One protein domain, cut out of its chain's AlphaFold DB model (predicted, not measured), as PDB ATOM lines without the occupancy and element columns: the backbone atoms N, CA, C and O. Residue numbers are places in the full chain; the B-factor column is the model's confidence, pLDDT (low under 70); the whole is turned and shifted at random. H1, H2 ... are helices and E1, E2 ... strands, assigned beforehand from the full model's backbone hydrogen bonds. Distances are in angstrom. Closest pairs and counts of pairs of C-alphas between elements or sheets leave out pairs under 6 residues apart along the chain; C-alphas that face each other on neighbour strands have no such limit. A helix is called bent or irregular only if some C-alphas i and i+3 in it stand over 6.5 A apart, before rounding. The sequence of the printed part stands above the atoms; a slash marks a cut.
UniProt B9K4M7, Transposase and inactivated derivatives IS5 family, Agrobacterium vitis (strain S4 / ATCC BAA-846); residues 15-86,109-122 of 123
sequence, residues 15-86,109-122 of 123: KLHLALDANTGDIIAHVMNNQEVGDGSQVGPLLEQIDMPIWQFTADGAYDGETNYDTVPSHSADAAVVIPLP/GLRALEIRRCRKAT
ATOM      1  N   LYS A  15      16.894 -53.419  30.571       91.12
ATOM      2  CA  LYS A  15      16.493 -53.127  29.192       91.12
ATOM      3  C   LYS A  15      16.686 -51.646  28.933       91.12
ATOM      4  O   LYS A  15      16.370 -50.822  29.787       91.12
ATOM      5  N   LEU A  16      17.178 -51.335  27.745       94.38
ATOM      6  CA  LEU A  16      17.166 -49.997  27.183       94.38
ATOM      7  C   LEU A  16      16.266 -50.027  25.953       94.38
ATOM      8  O   LEU A  16      16.542 -50.785  25.024       94.38
ATOM      9  N   HIS A  17      15.215 -49.221  25.969       93.69
ATOM     10  CA  HIS A  17      14.337 -48.975  24.837       93.69
ATOM     11  C   HIS A  17      14.726 -47.630  24.232       93.69
ATOM     12  O   HIS A  17      14.885 -46.653  24.963       93.69
ATOM     13  N   LEU A  18      14.927 -47.602  22.923       93.69
ATOM     14  CA  LEU A  18      15.308 -46.413  22.170       93.69
ATOM     15  C   LEU A  18      14.251 -46.154  21.117       93.69
ATOM     16  O   LEU A  18      13.878 -47.087  20.413       93.69
ATOM     17  N   ALA A  19      13.834 -44.904  21.009       94.00
ATOM     18  CA  ALA A  19      13.007 -44.390  19.937       94.00
ATOM     19  C   ALA A  19      13.899 -43.545  19.020       94.00
ATOM     20  O   ALA A  19      14.565 -42.616  19.484       94.00
ATOM     21  N   LEU A  20      13.940 -43.906  17.742       92.81
ATOM     22  CA  LEU A  20      14.763 -43.275  16.720       92.81
ATOM     23  C   LEU A  20      13.878 -42.560  15.703       92.81
ATOM     24  O   LEU A  20      12.875 -43.124  15.267       92.81
ATOM     25  N   ASP A  21      14.276 -41.367  15.275       90.38
ATOM     26  CA  ASP A  21      13.747 -40.796  14.039       90.38
ATOM     27  C   ASP A  21      14.267 -41.635  12.865       90.38
ATOM     28  O   ASP A  21      15.471 -41.763  12.660       90.38
ATOM     29  N   ALA A  22      13.371 -42.255  12.108       86.56
ATOM     30  CA  ALA A  22      13.735 -43.189  11.050       86.56
ATOM     31  C   ALA A  22      14.396 -42.510   9.843       86.56
ATOM     32  O   ALA A  22      15.025 -43.193   9.034       86.56
ATOM     33  N   ASN A  23      14.261 -41.188   9.693       87.12
ATOM     34  CA  ASN A  23      14.887 -40.469   8.590       87.12
ATOM     35  C   ASN A  23      16.325 -40.089   8.928       87.12
ATOM     36  O   ASN A  23      17.202 -40.196   8.071       87.12
ATOM     37  N   THR A  24      16.558 -39.590  10.145       87.81
ATOM     38  CA  THR A  24      17.880 -39.094  10.555       87.81
ATOM     39  C   THR A  24      18.700 -40.136  11.309       87.81
ATOM     40  O   THR A  24      19.927 -40.080  11.294       87.81
ATOM     41  N   GLY A  25      18.040 -41.109  11.936       87.31
ATOM     42  CA  GLY A  25      18.642 -42.065  12.861       87.31
ATOM     43  C   GLY A  25      18.881 -41.501  14.265       87.31
ATOM     44  O   GLY A  25      19.502 -42.180  15.086       87.31
ATOM     45  N   ASP A  26      18.413 -40.284  14.558       92.31
ATOM     46  CA  ASP A  26      18.625 -39.646  15.858       92.31
ATOM     47  C   ASP A  26      17.791 -40.312  16.952       92.31
ATOM     48  O   ASP A  26      16.627 -40.652  16.746       92.31
ATOM     49  N   ILE A  27      18.363 -40.442  18.151       92.94
ATOM     50  CA  ILE A  27      17.618 -40.892  19.332       92.94
ATOM     51  C   ILE A  27      16.741 -39.735  19.814       92.94
ATOM     52  O   ILE A  27      17.259 -38.737  20.313       92.94
ATOM     53  N   ILE A  28      15.423 -39.894  19.703       94.00
ATOM     54  CA  ILE A  28      14.437 -38.874  20.089       94.00
ATOM     55  C   ILE A  28      13.752 -39.169  21.427       94.00
ATOM     56  O   ILE A  28      13.261 -38.248  22.067       94.00
ATOM     57  N   ALA A  29      13.762 -40.423  21.883       94.94
ATOM     58  CA  ALA A  29      13.298 -40.799  23.218       94.94
ATOM     59  C   ALA A  29      13.990 -42.077  23.702       94.94
ATOM     60  O   ALA A  29      14.485 -42.886  22.908       94.94
ATOM     61  N   HIS A  30      14.043 -42.276  25.018       95.44
ATOM     62  CA  HIS A  30      14.608 -43.494  25.592       95.44
ATOM     63  C   HIS A  30      13.998 -43.842  26.948       95.44
ATOM     64  O   HIS A  30      13.615 -42.973  27.725       95.44
ATOM     65  N   VAL A  31      13.952 -45.135  27.268       94.88
ATOM     66  CA  VAL A  31      13.509 -45.628  28.577       94.88
ATOM     67  C   VAL A  31      14.414 -46.763  29.033       94.88
ATOM     68  O   VAL A  31      14.703 -47.695  28.279       94.88
ATOM     69  N   MET A  32      14.859 -46.702  30.287       93.56
ATOM     70  CA  MET A  32      15.591 -47.787  30.935       93.56
ATOM     71  C   MET A  32      14.721 -48.435  32.009       93.56
ATOM     72  O   MET A  32      14.210 -47.749  32.887       93.56
ATOM     73  N   ASN A  33      14.606 -49.763  31.983       90.31
ATOM     74  CA  ASN A  33      13.838 -50.507  32.979       90.31
ATOM     75  C   ASN A  33      14.527 -51.821  33.388       90.31
ATOM     76  O   ASN A  33      15.591 -52.201  32.882       90.31
ATOM     77  N   ASN A  34      13.917 -52.511  34.349       89.19
ATOM     78  CA  ASN A  34      14.376 -53.811  34.822       89.19
ATOM     79  C   ASN A  34      13.909 -54.940  33.891       89.19
ATOM     80  O   ASN A  34      12.865 -54.857  33.255       89.19
ATOM     81  N   GLN A  35      14.650 -56.051  33.879       85.50
ATOM     82  CA  GLN A  35      14.356 -57.240  33.065       85.50
ATOM     83  C   GLN A  35      12.914 -57.779  33.150       85.50
ATOM     84  O   GLN A  35      12.460 -58.417  32.202       85.50
ATOM     85  N   GLU A  36      12.220 -57.534  34.263       87.75
ATOM     86  CA  GLU A  36      10.878 -58.048  34.572       87.75
ATOM     87  C   GLU A  36       9.757 -57.247  33.899       87.75
ATOM     88  O   GLU A  36       8.649 -57.751  33.739       87.75
ATOM     89  N   VAL A  37      10.035 -56.012  33.472       89.25
ATOM     90  CA  VAL A  37       9.038 -55.144  32.837       89.25
ATOM     91  C   VAL A  37       8.842 -55.570  31.385       89.25
ATOM     92  O   VAL A  37       9.819 -55.733  30.658       89.25
ATOM     93  N   GLY A  38       7.596 -55.776  30.952       88.88
ATOM     94  CA  GLY A  38       7.267 -56.136  29.567       88.88
ATOM     95  C   GLY A  38       7.678 -55.057  28.560       88.88
ATOM     96  O   GLY A  38       7.707 -53.877  28.889       88.88
ATOM     97  N   ASP A  39       8.006 -55.455  27.329       89.81
ATOM     98  CA  ASP A  39       8.491 -54.505  26.319       89.81
ATOM     99  C   ASP A  39       7.358 -53.595  25.816       89.81
ATOM    100  O   ASP A  39       7.546 -52.386  25.692       89.81
ATOM    101  N   GLY A  40       6.158 -54.156  25.631       88.50
ATOM    102  CA  GLY A  40       4.989 -53.410  25.171       88.50
ATOM    103  C   GLY A  40       4.594 -52.237  26.075       88.50
ATOM    104  O   GLY A  40       4.258 -51.178  25.564       88.50
ATOM    105  N   SER A  41       4.742 -52.348  27.400       91.38
ATOM    106  CA  SER A  41       4.362 -51.262  28.322       91.38
ATOM    107  C   SER A  41       5.246 -50.014  28.225       91.38
ATOM    108  O   SER A  41       4.980 -49.023  28.898       91.38
ATOM    109  N   GLN A  42       6.315 -50.054  27.425       93.38
ATOM    110  CA  GLN A  42       7.260 -48.947  27.278       93.38
ATOM    111  C   GLN A  42       6.921 -48.010  26.116       93.38
ATOM    112  O   GLN A  42       7.550 -46.964  26.004       93.38
ATOM    113  N   VAL A  43       5.928 -48.343  25.279       93.19
ATOM    114  CA  VAL A  43       5.511 -47.481  24.159       93.19
ATOM    115  C   VAL A  43       4.982 -46.138  24.663       93.19
ATOM    116  O   VAL A  43       5.462 -45.106  24.211       93.19
ATOM    117  N   GLY A  44       4.075 -46.136  25.644       94.12
ATOM    118  CA  GLY A  44       3.540 -44.901  26.237       94.12
ATOM    119  C   GLY A  44       4.634 -43.975  26.785       94.12
ATOM    120  O   GLY A  44       4.770 -42.861  26.287       94.12
ATOM    121  N   PRO A  45       5.500 -44.449  27.703       95.06
ATOM    122  CA  PRO A  45       6.613 -43.656  28.236       95.06
ATOM    123  C   PRO A  45       7.623 -43.139  27.197       95.06
ATOM    124  O   PRO A  45       8.350 -42.183  27.470       95.06
ATOM    125  N   LEU A  46       7.731 -43.784  26.029       94.06
ATOM    126  CA  LEU A  46       8.558 -43.287  24.924       94.06
ATOM    127  C   LEU A  46       7.845 -42.182  24.144       94.06
ATOM    128  O   LEU A  46       8.486 -41.198  23.793       94.06
ATOM    129  N   LEU A  47       6.543 -42.330  23.896       93.81
ATOM    130  CA  LEU A  47       5.741 -41.319  23.207       93.81
ATOM    131  C   LEU A  47       5.555 -40.056  24.057       93.81
ATOM    132  O   LEU A  47       5.625 -38.964  23.519       93.81
ATOM    133  N   GLU A  48       5.440 -40.176  25.382       95.06
ATOM    134  CA  GLU A  48       5.369 -39.026  26.304       95.06
ATOM    135  C   GLU A  48       6.596 -38.096  26.246       95.06
ATOM    136  O   GLU A  48       6.516 -36.951  26.679       95.06
ATOM    137  N   GLN A  49       7.736 -38.572  25.733       95.25
ATOM    138  CA  GLN A  49       8.946 -37.760  25.542       95.25
ATOM    139  C   GLN A  49       8.982 -37.045  24.183       95.25
ATOM    140  O   GLN A  49       9.907 -36.275  23.925       95.25
ATOM    141  N   ILE A  50       8.030 -37.331  23.293       91.75
ATOM    142  CA  ILE A  50       7.995 -36.827  21.923       91.75
ATOM    143  C   ILE A  50       6.823 -35.853  21.815       91.75
ATOM    144  O   ILE A  50       5.699 -36.256  21.574       91.75
ATOM    145  N   ASP A  51       7.082 -34.551  21.910       90.12
ATOM    146  CA  ASP A  51       6.005 -33.542  21.863       90.12
ATOM    147  C   ASP A  51       5.297 -33.442  20.496       90.12
ATOM    148  O   ASP A  51       4.236 -32.829  20.364       90.12
ATOM    149  N   MET A  52       5.914 -33.991  19.449       88.19
ATOM    150  CA  MET A  52       5.447 -33.865  18.073       88.19
ATOM    151  C   MET A  52       4.672 -35.110  17.636       88.19
ATOM    152  O   MET A  52       5.096 -36.229  17.928       88.19
ATOM    153  N   PRO A  53       3.592 -34.953  16.850       88.50
ATOM    154  CA  PRO A  53       2.884 -36.098  16.302       88.50
ATOM    155  C   PRO A  53       3.803 -36.929  15.400       88.50
ATOM    156  O   PRO A  53       4.584 -36.391  14.608       88.50
ATOM    157  N   ILE A  54       3.680 -38.251  15.505       89.00
ATOM    158  CA  ILE A  54       4.371 -39.210  14.641       89.00
ATOM    159  C   ILE A  54       3.431 -39.686  13.537       89.00
ATOM    160  O   ILE A  54       2.227 -39.815  13.744       89.00
ATOM    161  N   TRP A  55       3.979 -39.966  12.357       87.75
ATOM    162  CA  TRP A  55       3.185 -40.482  11.238       87.75
ATOM    163  C   TRP A  55       3.193 -42.006  11.168       87.75
ATOM    164  O   TRP A  55       2.227 -42.638  10.751       87.75
ATOM    165  N   GLN A  56       4.303 -42.612  11.567       88.62
ATOM    166  CA  GLN A  56       4.465 -44.052  11.538       88.62
ATOM    167  C   GLN A  56       5.244 -44.494  12.763       88.62
ATOM    168  O   GLN A  56       6.266 -43.911  13.114       88.62
ATOM    169  N   PHE A  57       4.758 -45.552  13.384       91.44
ATOM    170  CA  PHE A  57       5.400 -46.270  14.459       91.44
ATOM    171  C   PHE A  57       5.851 -47.625  13.926       91.44
ATOM    172  O   PHE A  57       5.019 -48.445  13.540       91.44
ATOM    173  N   THR A  58       7.156 -47.867  13.920       91.62
ATOM    174  CA  THR A  58       7.756 -49.138  13.524       91.62
ATOM    175  C   THR A  58       8.434 -49.773  14.726       91.62
ATOM    176  O   THR A  58       9.286 -49.166  15.377       91.62
ATOM    177  N   ALA A  59       8.077 -51.016  15.027       90.81
ATOM    178  CA  ALA A  59       8.638 -51.727  16.165       90.81
ATOM    179  C   ALA A  59       8.801 -53.217  15.872       90.81
ATOM    180  O   ALA A  59       8.188 -53.761  14.956       90.81
ATOM    181  N   ASP A  60       9.647 -53.883  16.654       87.38
ATOM    182  CA  ASP A  60       9.763 -55.335  16.595       87.38
ATOM    183  C   ASP A  60       8.527 -56.038  17.194       87.38
ATOM    184  O   ASP A  60       7.691 -55.433  17.872       87.38
ATOM    185  N   GLY A  61       8.409 -57.347  16.951       86.88
ATOM    186  CA  GLY A  61       7.273 -58.145  17.419       86.88
ATOM    187  C   GLY A  61       7.082 -58.181  18.942       86.88
ATOM    188  O   GLY A  61       6.018 -58.584  19.401       86.88
ATOM    189  N   ALA A  62       8.052 -57.748  19.759       88.62
ATOM    190  CA  ALA A  62       7.871 -57.670  21.211       88.62
ATOM    191  C   ALA A  62       6.924 -56.531  21.636       88.62
ATOM    192  O   ALA A  62       6.447 -56.522  22.773       88.62
ATOM    193  N   TYR A  63       6.637 -55.591  20.732       89.75
ATOM    194  CA  TYR A  63       5.674 -54.505  20.928       89.75
ATOM    195  C   TYR A  63       4.300 -54.824  20.336       89.75
ATOM    196  O   TYR A  63       3.434 -53.953  20.289       89.75
ATOM    197  N   ASP A  64       4.080 -56.063  19.910       87.88
ATOM    198  CA  ASP A  64       2.835 -56.509  19.303       87.88
ATOM    199  C   ASP A  64       1.742 -56.831  20.338       87.88
ATOM    200  O   ASP A  64       1.250 -57.954  20.440       87.88
ATOM    201  N   GLY A  65       1.411 -55.847  21.173       85.69
ATOM    202  CA  GLY A  65       0.357 -55.939  22.179       85.69
ATOM    203  C   GLY A  65      -0.806 -55.016  21.840       85.69
ATOM    204  O   GLY A  65      -0.578 -53.897  21.391       85.69
ATOM    205  N   GLU A  66      -2.036 -55.459  22.105       81.25
ATOM    206  CA  GLU A  66      -3.278 -54.702  21.857       81.25
ATOM    207  C   GLU A  66      -3.214 -53.276  22.421       81.25
ATOM    208  O   GLU A  66      -3.479 -52.313  21.709       81.25
ATOM    209  N   THR A  67      -2.688 -53.124  23.641       86.25
ATOM    210  CA  THR A  67      -2.495 -51.820  24.294       86.25
ATOM    211  C   THR A  67      -1.697 -50.825  23.452       86.25
ATOM    212  O   THR A  67      -1.917 -49.620  23.547       86.25
ATOM    213  N   ASN A  68      -0.762 -51.294  22.624       88.38
ATOM    214  CA  ASN A  68       0.097 -50.423  21.821       88.38
ATOM    215  C   ASN A  68      -0.622 -49.896  20.580       88.38
ATOM    216  O   ASN A  68      -0.333 -48.780  20.149       88.38
ATOM    217  N   TYR A  69      -1.590 -50.655  20.059       86.56
ATOM    218  CA  TYR A  69      -2.459 -50.216  18.969       86.56
ATOM    219  C   TYR A  69      -3.454 -49.135  19.409       86.56
ATOM    220  O   TYR A  69      -3.908 -48.384  18.554       86.56
ATOM    221  N   ASP A  70      -3.710 -48.990  20.715       90.69
ATOM    222  CA  ASP A  70      -4.466 -47.865  21.288       90.69
ATOM    223  C   ASP A  70      -3.558 -46.707  21.731       90.69
ATOM    224  O   ASP A  70      -3.884 -45.528  21.561       90.69
ATOM    225  N   THR A  71      -2.387 -47.029  22.289       92.62
ATOM    226  CA  THR A  71      -1.444 -46.035  22.825       92.62
ATOM    227  C   THR A  71      -0.881 -45.138  21.722       92.62
ATOM    228  O   THR A  71      -0.783 -43.926  21.906       92.62
ATOM    229  N   VAL A  72      -0.542 -45.708  20.560       90.88
ATOM    230  CA  VAL A  72       0.011 -44.938  19.436       90.88
ATOM    231  C   VAL A  72      -1.016 -43.933  18.881       90.88
ATOM    232  O   VAL A  72      -0.684 -42.747  18.842       90.88
ATOM    233  N   PRO A  73      -2.267 -44.318  18.547       90.06
ATOM    234  CA  PRO A  73      -3.302 -43.365  18.140       90.06
ATOM    235  C   PRO A  73      -3.677 -42.338  19.208       90.06
ATOM    236  O   PRO A  73      -4.017 -41.208  18.868       90.06
ATOM    237  N   SER A  74      -3.592 -42.696  20.494       92.56
ATOM    238  CA  SER A  74      -3.849 -41.748  21.589       92.56
ATOM    239  C   SER A  74      -2.843 -40.592  21.602       92.56
ATOM    240  O   SER A  74      -3.206 -39.465  21.928       92.56
ATOM    241  N   HIS A  75      -1.593 -40.859  21.223       92.38
ATOM    242  CA  HIS A  75      -0.563 -39.837  21.047       92.38
ATOM    243  C   HIS A  75      -0.642 -39.152  19.672       92.38
ATOM    244  O   HIS A  75      -0.391 -37.957  19.528       92.38
ATOM    245  N   SER A  76      -0.937 -39.915  18.621       90.00
ATOM    246  CA  SER A  76      -0.924 -39.452  17.233       90.00
ATOM    247  C   SER A  76      -2.022 -40.152  16.440       90.00
ATOM    248  O   SER A  76      -1.825 -41.259  15.948       90.00
ATOM    249  N   ALA A  77      -3.176 -39.494  16.316       87.00
ATOM    250  CA  ALA A  77      -4.417 -40.084  15.803       87.00
ATOM    251  C   ALA A  77      -4.281 -40.778  14.435       87.00
ATOM    252  O   ALA A  77      -4.887 -41.825  14.213       87.00
ATOM    253  N   ASP A  78      -3.456 -40.220  13.547       85.81
ATOM    254  CA  ASP A  78      -3.266 -40.714  12.181       85.81
ATOM    255  C   ASP A  78      -2.031 -41.619  12.021       85.81
ATOM    256  O   ASP A  78      -1.672 -41.993  10.903       85.81
ATOM    257  N   ALA A  79      -1.361 -41.981  13.119       87.50
ATOM    258  CA  ALA A  79      -0.136 -42.763  13.055       87.50
ATOM    259  C   ALA A  79      -0.390 -44.205  12.590       87.50
ATOM    260  O   ALA A  79      -1.177 -44.954  13.176       87.50
ATOM    261  N   ALA A  80       0.343 -44.633  11.563       88.44
ATOM    262  CA  ALA A  80       0.371 -46.022  11.127       88.44
ATOM    263  C   ALA A  80       1.237 -46.869  12.072       88.44
ATOM    264  O   ALA A  80       2.396 -46.542  12.311       88.44
ATOM    265  N   VAL A  81       0.713 -47.992  12.565       88.88
ATOM    266  CA  VAL A  81       1.475 -48.967  13.361       88.88
ATOM    267  C   VAL A  81       1.965 -50.086  12.444       88.88
ATOM    268  O   VAL A  81       1.162 -50.808  11.858       88.88
ATOM    269  N   VAL A  82       3.283 -50.234  12.317       88.88
ATOM    270  CA  VAL A  82       3.940 -51.239  11.474       88.88
ATOM    271  C   VAL A  82       4.827 -52.129  12.331       88.88
ATOM    272  O   VAL A  82       5.915 -51.750  12.757       88.88
ATOM    273  N   ILE A  83       4.369 -53.354  12.563       87.38
ATOM    274  CA  ILE A  83       5.133 -54.376  13.276       87.38
ATOM    275  C   ILE A  83       5.346 -55.541  12.310       87.38
ATOM    276  O   ILE A  83       4.362 -56.179  11.923       87.38
ATOM    277  N   PRO A  84       6.591 -55.812  11.867       82.31
ATOM    278  CA  PRO A  84       6.862 -56.886  10.927       82.31
ATOM    279  C   PRO A  84       6.384 -58.228  11.473       82.31
ATOM    280  O   PRO A  84       6.670 -58.592  12.617       82.31
ATOM    281  N   LEU A  85       5.684 -58.978  10.626       78.12
ATOM    282  CA  LEU A  85       5.313 -60.350  10.931       78.12
ATOM    283  C   LEU A  85       6.583 -61.185  11.165       78.12
ATOM    284  O   LEU A  85       7.574 -61.018  10.444       78.12
ATOM    285  N   PRO A  86       6.585 -62.090  12.157       71.38
ATOM    286  CA  PRO A  86       7.698 -63.007  12.327       71.38
ATOM    287  C   PRO A  86       7.824 -63.906  11.089       71.38
ATOM    288  O   PRO A  86       6.845 -64.174  10.397       71.38
ATOM    289  N   GLY A 109       6.269 -37.220   3.400       45.66
ATOM    290  CA  GLY A 109       6.401 -36.097   4.352       45.66
ATOM    291  C   GLY A 109       7.016 -36.490   5.709       45.66
ATOM    292  O   GLY A 109       6.732 -35.873   6.726       45.66
ATOM    293  N   LEU A 110       7.804 -37.567   5.721       49.44
ATOM    294  CA  LEU A 110       7.906 -38.566   6.787       49.44
ATOM    295  C   LEU A 110       8.548 -38.048   8.090       49.44
ATOM    296  O   LEU A 110       9.624 -37.469   8.057       49.44
ATOM    297  N   ARG A 111       7.953 -38.359   9.243       60.72
ATOM    298  CA  ARG A 111       8.686 -38.684  10.479       60.72
ATOM    299  C   ARG A 111       8.176 -40.044  10.932       60.72
ATOM    300  O   ARG A 111       7.028 -40.163  11.364       60.72
ATOM    301  N   ALA A 112       8.998 -41.068  10.750       68.38
ATOM    302  CA  ALA A 112       8.722 -42.403  11.256       68.38
ATOM    303  C   ALA A 112       9.548 -42.631  12.526       68.38
ATOM    304  O   ALA A 112      10.658 -42.121  12.649       68.38
ATOM    305  N   LEU A 113       8.978 -43.355  13.479       79.31
ATOM    306  CA  LEU A 113       9.608 -43.700  14.740       79.31
ATOM    307  C   LEU A 113       9.992 -45.174  14.711       79.31
ATOM    308  O   LEU A 113       9.121 -46.021  14.534       79.31
ATOM    309  N   GLU A 114      11.266 -45.488  14.917       82.19
ATOM    310  CA  GLU A 114      11.727 -46.865  15.086       82.19
ATOM    311  C   GLU A 114      12.043 -47.138  16.556       82.19
ATOM    312  O   GLU A 114      12.853 -46.432  17.159       82.19
ATOM    313  N   ILE A 115      11.442 -48.180  17.133       83.56
ATOM    314  CA  ILE A 115      11.791 -48.625  18.483       83.56
ATOM    315  C   ILE A 115      12.710 -49.842  18.449       83.56
ATOM    316  O   ILE A 115      12.386 -50.879  17.871       83.56
ATOM    317  N   ARG A 116      13.831 -49.750  19.178       83.12
ATOM    318  CA  ARG A 116      14.742 -50.875  19.434       83.12
ATOM    319  C   ARG A 116      14.936 -51.127  20.914       83.12
ATOM    320  O   ARG A 116      15.021 -50.205  21.722       83.12
ATOM    321  N   ARG A 117      15.109 -52.403  21.255       86.12
ATOM    322  CA  ARG A 117      15.458 -52.840  22.605       86.12
ATOM    323  C   ARG A 117      16.866 -53.427  22.662       86.12
ATOM    324  O   ARG A 117      17.207 -54.339  21.916       86.12
ATOM    325  N   CYS A 118      17.653 -52.984  23.639       83.88
ATOM    326  CA  CYS A 118      18.950 -53.559  23.982       83.88
ATOM    327  C   CYS A 118      18.942 -54.132  25.409       83.88
ATOM    328  O   CYS A 118      18.267 -53.618  26.303       83.88
ATOM    329  N   ARG A 119      19.722 -55.193  25.638       84.75
ATOM    330  CA  ARG A 119      19.998 -55.758  26.968       84.75
ATOM    331  C   ARG A 119      21.493 -55.650  27.229       84.75
ATOM    332  O   ARG A 119      22.270 -56.287  26.522       84.75
ATOM    333  N   LYS A 120      21.901 -54.872  28.234       74.50
ATOM    334  CA  LYS A 120      23.299 -54.858  28.692       74.50
ATOM    335  C   LYS A 120      23.441 -55.693  29.961       74.50
ATOM    336  O   LYS A 120      22.650 -55.553  30.893       74.50
ATOM    337  N   ALA A 121      24.453 -56.556  29.977       67.69
ATOM    338  CA  ALA A 121      24.889 -57.261  31.173       67.69
ATOM    339  C   ALA A 121      25.821 -56.346  31.978       67.69
ATOM    340  O   ALA A 121      26.756 -55.778  31.415       67.69
ATOM    341  N   THR A 122      25.569 -56.194  33.276       61.12
ATOM    342  CA  THR A 122      26.471 -55.462  34.176       61.12
ATOM    343  C   THR A 122      27.542 -56.429  34.698       61.12
ATOM    344  O   THR A 122      27.203 -57.511  35.189       61.12
TER     345      THR A 122
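This is residues 15 to 86 and 109 to 122 of the 123 residues of the protein "Transposase and inactivated derivatives IS5 family" of Agrobacterium vitis (strain S4 / ATCC BAA-846) (UniProt B9K4M7). A twisted sheet of five strands makes one layer, and two short helices, H1 and H2, lie side by side over one of its faces, H1 at the E2 and E1 end and H2 at the E3 and E4 end. The long strand E5 runs through the middle of the sheet, and with residues 109 to 111 before it and Thr 122 after it makes the longest axis. The printed part has 86 residues, with two named helices and five named strands in the order E1, E2, H1, E3, H2, E4, E5 along the chain; the sheet is mixed, in the order E2, E1, E5, E3, E4, and the class is mixed, helices and strands. The whole is compact, with a radius of gyration of the C-alphas of 12.2 A, and the C-alphas span 41 by 28 by 25 A.

Start at E1, residues 15 to 21, and follow the tight link into E2, residues 27 to 34: the two form a hairpin, antiparallel at 167 degrees, with N 17 and O 31 2.8 A apart, within hydrogen-bond range. E2 is an edge strand. Next look at H1, residues 40 to 47, which is on the sheet at a height of 7.4 A over it; it lies over E1 and runs slantwise to the strands, at 46 degrees to E1 on the local plane. Its closest C-alphas to E2 are those of Leu 46 and Ala 29, 5.6 A apart. From H1 the chain goes on to E3, residues 56 to 59; E2, H1 and E3 are a split strand-helix-strand unit, two strands that run the same way with E1 and E5 between them in the sheet, and its crossover is right-handed. H2, residues 66 to 75, touches H1 with a shallow tilt of 6 degrees, the same way, and the closest C-alphas are those of Gly 44 and Thr 71, 6.1 A apart. E4, residues 80 to 82, is the other edge strand, parallel to E3 at 21 degrees, with N 57 and O 80 2.8 A apart; E3, H2 and E4 are a strand-helix-strand unit, two parallel neighbours with a helix between them in the chain, and its crossover is right-handed too. The closest C-alphas of H2 and E4 are those of Tyr 69 and Val 81, 7.0 A apart. E5, residues 112 to 121, is an inner strand, antiparallel to E1 at 155 degrees, where N 18 and O 116 are 2.9 A apart, and parallel to E3 at 23 degrees, where N 113 and O 56 are 2.8 A apart. E2 and E4 are apart. Of the O i to N i+4 pairs, 2 of 4 in H1 and 5 of 6 in H2 are within hydrogen-bond range; H1 is irregular, but only just, with C-alphas 41 and 44 6.7 A apart.

Find C-alpha 15 at (16.493, -53.127, 29.192); from there E1 runs 19.7 A to C-alpha 21, and E2 comes back over 20.4 A. H1 spans 12.3 A, E3 9.9 A, H2 15.1 A and E4 6.3 A. Find C-alpha 66, where H2 begins, at (-3.278, -54.702, 21.857). E5 covers 29.6 A and ends at C-alpha 121, at (24.889, -57.261, 31.173).

Look for the two C-alphas farthest apart, those of Gly 109 and Thr 122, at 40.8 A. Residues 87 to 108 are not printed, and C-alphas 86 and 109 are 28.1 A apart across this cut, which falls in the link from E4 to E5. Of the links that are printed whole, none is long. The mean pLDDT of the printed part is 86.9, and the model's confidence is under 70 at residues 109 to 112 and 121 to 122.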